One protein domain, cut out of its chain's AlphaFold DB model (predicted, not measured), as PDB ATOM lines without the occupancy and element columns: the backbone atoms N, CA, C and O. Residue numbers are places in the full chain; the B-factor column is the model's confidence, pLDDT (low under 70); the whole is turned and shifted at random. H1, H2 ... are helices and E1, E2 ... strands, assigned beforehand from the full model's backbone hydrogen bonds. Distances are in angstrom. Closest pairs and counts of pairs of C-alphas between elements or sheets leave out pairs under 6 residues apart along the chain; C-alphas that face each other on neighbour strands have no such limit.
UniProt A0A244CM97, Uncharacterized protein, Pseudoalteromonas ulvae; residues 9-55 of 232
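AT A GLANCE: This is residues 9 to 55 of the 232 residues of an uncharacterized protein of Pseudoalteromonas ulvae (UniProt A0A244CM97). There is little regular structure: a small strand hairpin, E2 and E3, makes one end of a flat, loose chain, with its tip, residues 29 to 34, sticking out, and short helix H1 lies toward the other end. Between them run loops and E1, beside which residues 9 to 10 fold back. The printed part has 47 residues, with E1, E2, E3 and H1 in that order, 16 residues in named elements, mixed class. It is loose, radius of gyration of the C-alphas 12.4 A, spanning 35 by 29 by 14 A.

IN THESE COORDINATES: E2 is residues 27 to 29, 6.7 A long, and E3 residues 34 to 36, 7.0 A. E1, residues 17 to 19, 6.8 A, begins at C-alpha 17 (-8.174, 17.372, 526.382). H1, residues 48 to 54, 10.2 A, ends at C-alpha 54 (-14.123, 32.622, 534.085).

HOW THE PARTS SIT: E2 and E3 form an antiparallel hairpin at 152 degrees, with N 28 and O 35 within hydrogen-bond range at 2.9 A. E1 pairs with no named strand; residues 9 to 10 pair antiparallel with its residues 17 to 18. E1 and E2 are each apart from H1. In H1 every O i to N i+4 pair is within hydrogen-bond range.

THE WHOLE: The farthest C-alphas, Pro 31 and Lys 49, are 36.5 A apart. The printed part has no cut; the E3 to H1 link is long, 11 residues. No printed residue is under 70 in pLDDT.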
ATOM      1  N   GLN A   9     -11.457  19.815 522.687       88.31
ATOM      2  CA  GLN A   9     -10.897  18.905 521.698       88.31
ATOM      3  C   GLN A   9     -10.064  17.844 522.409       88.31
ATOM      4  O   GLN A   9      -9.070  18.165 523.053       88.31
ATOM      5  N   CYS A  10     -10.471  16.585 522.274       88.75
ATOM      6  CA  CYS A  10      -9.704  15.445 522.757       88.75
ATOM      7  C   CYS A  10      -8.743  14.981 521.659       88.75
ATOM      8  O   CYS A  10      -9.157  14.799 520.510       88.75
ATOM      9  N   ASP A  11      -7.472  14.809 522.003       88.19
ATOM     10  CA  ASP A  11      -6.503  14.132 521.151       88.19
ATOM     11  C   ASP A  11      -6.594  12.614 521.402       88.19
ATOM     12  O   ASP A  11      -6.353  12.168 522.525       88.19
ATOM     13  N   PRO A  12      -6.981  11.816 520.391       84.25
ATOM     14  CA  PRO A  12      -7.261  10.391 520.563       84.25
ATOM     15  C   PRO A  12      -6.018   9.552 520.886       84.25
ATOM     16  O   PRO A  12      -6.168   8.449 521.406       84.25
ATOM     17  N   ASP A  13      -4.813  10.050 520.594       88.62
ATOM     18  CA  ASP A  13      -3.573   9.302 520.817       88.62
ATOM     19  C   ASP A  13      -3.022   9.529 522.231       88.62
ATOM     20  O   ASP A  13      -2.539   8.601 522.879       88.62
ATOM     21  N   SER A  14      -3.099  10.768 522.724       86.94
ATOM     22  CA  SER A  14      -2.592  11.153 524.051       86.94
ATOM     23  C   SER A  14      -3.653  11.111 525.152       86.94
ATOM     24  O   SER A  14      -3.297  11.082 526.328       86.94
ATOM     25  N   ASN A  15      -4.945  11.088 524.796       85.12
ATOM     26  CA  ASN A  15      -6.083  11.372 525.682       85.12
ATOM     27  C   ASN A  15      -6.036  12.761 526.343       85.12
ATOM     28  O   ASN A  15      -6.799  13.031 527.276       85.12
ATOM     29  N   ASP A  16      -5.178  13.662 525.858       90.25
ATOM     30  CA  ASP A  16      -5.154  15.037 526.334       90.25
ATOM     31  C   ASP A  16      -6.384  15.786 525.818       90.25
ATOM     32  O   ASP A  16      -6.729  15.745 524.633       90.25
ATOM     33  N   VAL A  17      -7.040  16.513 526.721       90.00
ATOM     34  CA  VAL A  17      -8.174  17.372 526.382       90.00
ATOM     35  C   VAL A  17      -7.706  18.816 526.377       90.00
ATOM     36  O   VAL A  17      -7.251  19.333 527.396       90.00
ATOM     37  N   TYR A  18      -7.853  19.476 525.236       91.62
ATOM     38  CA  TYR A  18      -7.531  20.883 525.042       91.62
ATOM     39  C   TYR A  18      -8.801  21.721 525.011       91.62
ATOM     40  O   TYR A  18      -9.858  21.245 524.591       91.62
ATOM     41  N   TRP A  19      -8.703  22.977 525.434       91.38
ATOM     42  CA  TRP A  19      -9.846  23.884 525.471       91.38
ATOM     43  C   TRP A  19      -9.462  25.306 525.059       91.38
ATOM     44  O   TRP A  19      -8.289  25.666 525.029       91.38
ATOM     45  N   GLU A  20     -10.457  26.115 524.706       90.88
ATOM     46  CA  GLU A  20     -10.282  27.547 524.446       90.88
ATOM     47  C   GLU A  20     -11.569  28.291 524.830       90.88
ATOM     48  O   GLU A  20     -12.660  27.723 524.769       90.88
ATOM     49  N   LEU A  21     -11.477  29.562 525.230       88.25
ATOM     50  CA  LEU A  21     -12.679  30.375 525.431       88.25
ATOM     51  C   LEU A  21     -13.262  30.775 524.074       88.25
ATOM     52  O   LEU A  21     -12.566  31.374 523.249       88.25
ATOM     53  N   PHE A  22     -14.543  30.472 523.845       87.25
ATOM     54  CA  PHE A  22     -15.207  30.866 522.608       87.25
ATOM     55  C   PHE A  22     -15.244  32.392 522.468       87.25
ATOM     56  O   PHE A  22     -15.789  33.100 523.314       87.25
ATOM     57  N   ASP A  23     -14.710  32.879 521.353       85.06
ATOM     58  CA  ASP A  23     -14.715  34.282 520.960       85.06
ATOM     59  C   ASP A  23     -15.042  34.350 519.472       85.06
ATOM     60  O   ASP A  23     -14.284  33.844 518.643       85.06
ATOM     61  N   ALA A  24     -16.170  34.976 519.133       85.00
ATOM     62  CA  ALA A  24     -16.638  35.092 517.757       85.00
ATOM     63  C   ALA A  24     -15.594  35.746 516.834       85.00
ATOM     64  O   ALA A  24     -15.485  35.361 515.669       85.00
ATOM     65  N   ASN A  25     -14.762  36.651 517.364       87.06
ATOM     66  CA  ASN A  25     -13.704  37.321 516.604       87.06
ATOM     67  C   ASN A  25     -12.523  36.395 516.263       87.06
ATOM     68  O   ASN A  25     -11.698  36.743 515.421       87.06
ATOM     69  N   LYS A  26     -12.432  35.222 516.902       86.69
ATOM     70  CA  LYS A  26     -11.413  34.188 516.648       86.69
ATOM     71  C   LYS A  26     -11.947  33.017 515.818       86.69
ATOM     72  O   LYS A  26     -11.284  31.983 515.714       86.69
ATOM     73  N   THR A  27     -13.150  33.153 515.257       89.38
ATOM     74  CA  THR A  27     -13.767  32.125 514.412       89.38
ATOM     75  C   THR A  27     -13.688  32.492 512.934       89.38
ATOM     76  O   THR A  27     -13.789  33.657 512.555       89.38
ATOM     77  N   GLU A  28     -13.544  31.478 512.083       92.31
ATOM     78  CA  GLU A  28     -13.611  31.600 510.627       92.31
ATOM     79  C   GLU A  28     -14.752  30.733 510.091       92.31
ATOM     80  O   GLU A  28     -14.874  29.555 510.438       92.31
ATOM     81  N   ARG A  29     -15.583  31.295 509.209       91.06
ATOM     82  CA  ARG A  29     -16.686  30.564 508.574       91.06
ATOM     83  C   ARG A  29     -16.158  29.636 507.477       91.06
ATOM     84  O   ARG A  29     -15.296  30.020 506.692       91.06
ATOM     85  N   THR A  30     -16.705  28.429 507.395       90.50
ATOM     86  CA  THR A  30     -16.470  27.469 506.305       90.50
ATOM     87  C   THR A  30     -17.766  27.284 505.495       90.50
ATOM     88  O   THR A  30     -18.822  27.755 505.927       90.50
ATOM     89  N   PRO A  31     -17.745  26.621 504.321       90.19
ATOM     90  CA  PRO A  31     -18.956  26.418 503.516       90.19
ATOM     91  C   PRO A  31     -20.093  25.678 504.242       90.19
ATOM     92  O   PRO A  31     -21.256  25.897 503.919       90.19
ATOM     93  N   SER A  32     -19.771  24.827 505.221       88.12
ATOM     94  CA  SER A  32     -20.739  24.015 505.969       88.12
ATOM     95  C   SER A  32     -20.748  24.264 507.484       88.12
ATOM     96  O   SER A  32     -21.630  23.745 508.163       88.12
ATOM     97  N   ALA A  33     -19.795  25.028 508.035       90.62
ATOM     98  CA  ALA A  33     -19.628  25.213 509.480       90.62
ATOM     99  C   ALA A  33     -18.779  26.462 509.824       90.62
ATOM    100  O   ALA A  33     -18.752  27.456 509.096       90.62
ATOM    101  N   TRP A  34     -18.082  26.414 510.958       91.69
ATOM    102  CA  TRP A  34     -17.057  27.359 511.386       91.69
ATOM    103  C   TRP A  34     -15.882  26.585 511.986       91.69
ATOM    104  O   TRP A  34     -16.020  25.426 512.380       91.69
ATOM    105  N   LYS A  35     -14.717  27.219 512.038       91.38
ATOM    106  CA  LYS A  35     -13.517  26.695 512.695       91.38
ATOM    107  C   LYS A  35     -12.918  27.771 513.595       91.38
ATOM    108  O   LYS A  35     -13.093  28.962 513.350       91.38
ATOM    109  N   MET A  36     -12.196  27.343 514.617       92.00
ATOM    110  CA  MET A  36     -11.366  28.204 515.454       92.00
ATOM    111  C   MET A  36     -10.101  27.449 515.838       92.00
ATOM    112  O   MET A  36     -10.069  26.219 515.788       92.00
ATOM    113  N   PHE A  37      -9.060  28.180 516.218       89.69
ATOM    114  CA  PHE A  37      -7.844  27.570 516.736       89.69
ATOM    115  C   PHE A  37      -8.011  27.251 518.224       89.69
ATOM    116  O   PHE A  37      -8.372  28.135 518.999       89.69
ATOM    117  N   ILE A  38      -7.723  26.009 518.615       88.62
ATOM    118  CA  ILE A  38      -7.627  25.597 520.019       88.62
ATOM    119  C   ILE A  38      -6.147  25.418 520.343       88.62
ATOM    120  O   ILE A  38      -5.439  24.633 519.706       88.62
ATOM    121  N   SER A  39      -5.659  26.179 521.320       85.94
ATOM    122  CA  SER A  39      -4.256  26.129 521.710       85.94
ATOM    123  C   SER A  39      -3.921  24.821 522.425       85.94
ATOM    124  O   SER A  39      -4.433  24.551 523.509       85.94
ATOM    125  N   LYS A  40      -2.938  24.069 521.910       85.88
ATOM    126  CA  LYS A  40      -2.383  22.892 522.609       85.88
ATOM    127  C   LYS A  40      -1.701  23.219 523.948       85.88
ATOM    128  O   LYS A  40      -1.314  22.322 524.682       85.88
ATOM    129  N   LYS A  41      -1.529  24.504 524.280       85.50
ATOM    130  CA  LYS A  41      -1.025  24.933 525.595       85.50
ATOM    131  C   LYS A  41      -2.116  24.953 526.671       85.50
ATOM    132  O   LYS A  41      -1.786  25.021 527.847       85.50
ATOM    133  N   GLN A  42      -3.392  24.939 526.283       85.00
ATOM    134  CA  GLN A  42      -4.527  24.964 527.206       85.00
ATOM    135  C   GLN A  42      -5.020  23.541 527.470       85.00
ATOM    136  O   GLN A  42      -6.051  23.118 526.951       85.00
ATOM    137  N   ILE A  43      -4.257  22.787 528.263       88.56
ATOM    138  CA  ILE A  43      -4.620  21.422 528.658       88.56
ATOM    139  C   ILE A  43      -5.615  21.500 529.821       88.56
ATOM    140  O   ILE A  43      -5.369  22.172 530.827       88.56
ATOM    141  N   LEU A  44      -6.760  20.834 529.683       86.38
ATOM    142  CA  LEU A  44      -7.894  20.913 530.606       86.38
ATOM    143  C   LEU A  44      -7.500  20.546 532.043       86.38
ATOM    144  O   LEU A  44      -7.915  21.231 532.980       86.38
ATOM    145  N   VAL A  45      -6.670  19.510 532.210       85.31
ATOM    146  CA  VAL A  45      -6.239  19.006 533.526       85.31
ATOM    147  C   VAL A  45      -5.517  20.076 534.354       85.31
ATOM    148  O   VAL A  45      -5.759  20.196 535.555       85.31
ATOM    149  N   ASP A  46      -4.735  20.935 533.699       86.44
ATOM    150  CA  ASP A  46      -3.960  22.002 534.343       86.44
ATOM    151  C   ASP A  46      -4.748  23.311 534.486       86.44
ATOM    152  O   ASP A  46      -4.326  24.255 535.157       86.44
ATOM    153  N   SER A  47      -5.927  23.382 533.868       84.56
ATOM    154  CA  SER A  47      -6.642  24.640 533.651       84.56
ATOM    155  C   SER A  47      -7.785  24.894 534.629       84.56
ATOM    156  O   SER A  47      -8.470  25.908 534.508       84.56
ATOM    157  N   LYS A  48      -7.982  24.030 535.636       81.75
ATOM    158  CA  LYS A  48      -9.093  24.135 536.601       81.75
ATOM    159  C   LYS A  48      -9.224  25.537 537.200       81.75
ATOM    160  O   LYS A  48     -10.295  26.124 537.134       81.75
ATOM    161  N   LYS A  49      -8.134  26.106 537.734       82.38
ATOM    162  CA  LYS A  49      -8.152  27.449 538.349       82.38
ATOM    163  C   LYS A  49      -8.537  28.546 537.352       82.38
ATOM    164  O   LYS A  49      -9.300  29.440 537.701       82.38
ATOM    165  N   LEU A  50      -8.015  28.460 536.129       82.94
ATOM    166  CA  LEU A  50      -8.276  29.436 535.075       82.94
ATOM    167  C   LEU A  50      -9.741  29.371 534.631       82.94
ATOM    168  O   LEU A  50     -10.415  30.394 534.621       82.94
ATOM    169  N   ILE A  51     -10.262  28.172 534.367       82.19
ATOM    170  CA  ILE A  51     -11.665  27.969 533.986       82.19
ATOM    171  C   ILE A  51     -12.599  28.437 535.103       82.19
ATOM    172  O   ILE A  51     -13.538  29.178 534.831       82.19
ATOM    173  N   THR A  52     -12.327  28.082 536.364       79.25
ATOM    174  CA  THR A  52     -13.158  28.518 537.498       79.25
ATOM    175  C   THR A  52     -13.204  30.040 537.631       79.25
ATOM    176  O   THR A  52     -14.259  30.567 537.959       79.25
ATOM    177  N   SER A  53     -12.119  30.759 537.318       81.75
ATOM    178  CA  SER A  53     -12.115  32.233 537.343       81.75
ATOM    179  C   SER A  53     -12.954  32.888 536.239       81.75
ATOM    180  O   SER A  53     -13.295  34.062 536.352       81.75
ATOM    181  N   LEU A  54     -13.274  32.145 535.174       80.56
ATOM    182  CA  LEU A  54     -14.123  32.622 534.085       80.56
ATOM    183  C   LEU A  54     -15.608  32.418 534.395       80.56
ATOM    184  O   LEU A  54     -16.436  33.136 533.844       80.56
ATOM    185  N   LEU A  55     -15.953  31.448 535.247       75.44
ATOM    186  CA  LEU A  55     -17.337  31.123 535.578       75.44
ATOM    187  C   LEU A  55     -17.936  32.157 536.551       75.44
ATOM    188  O   LEU A  55     -17.221  32.675 537.411       75.44
TER     189      LEU A  55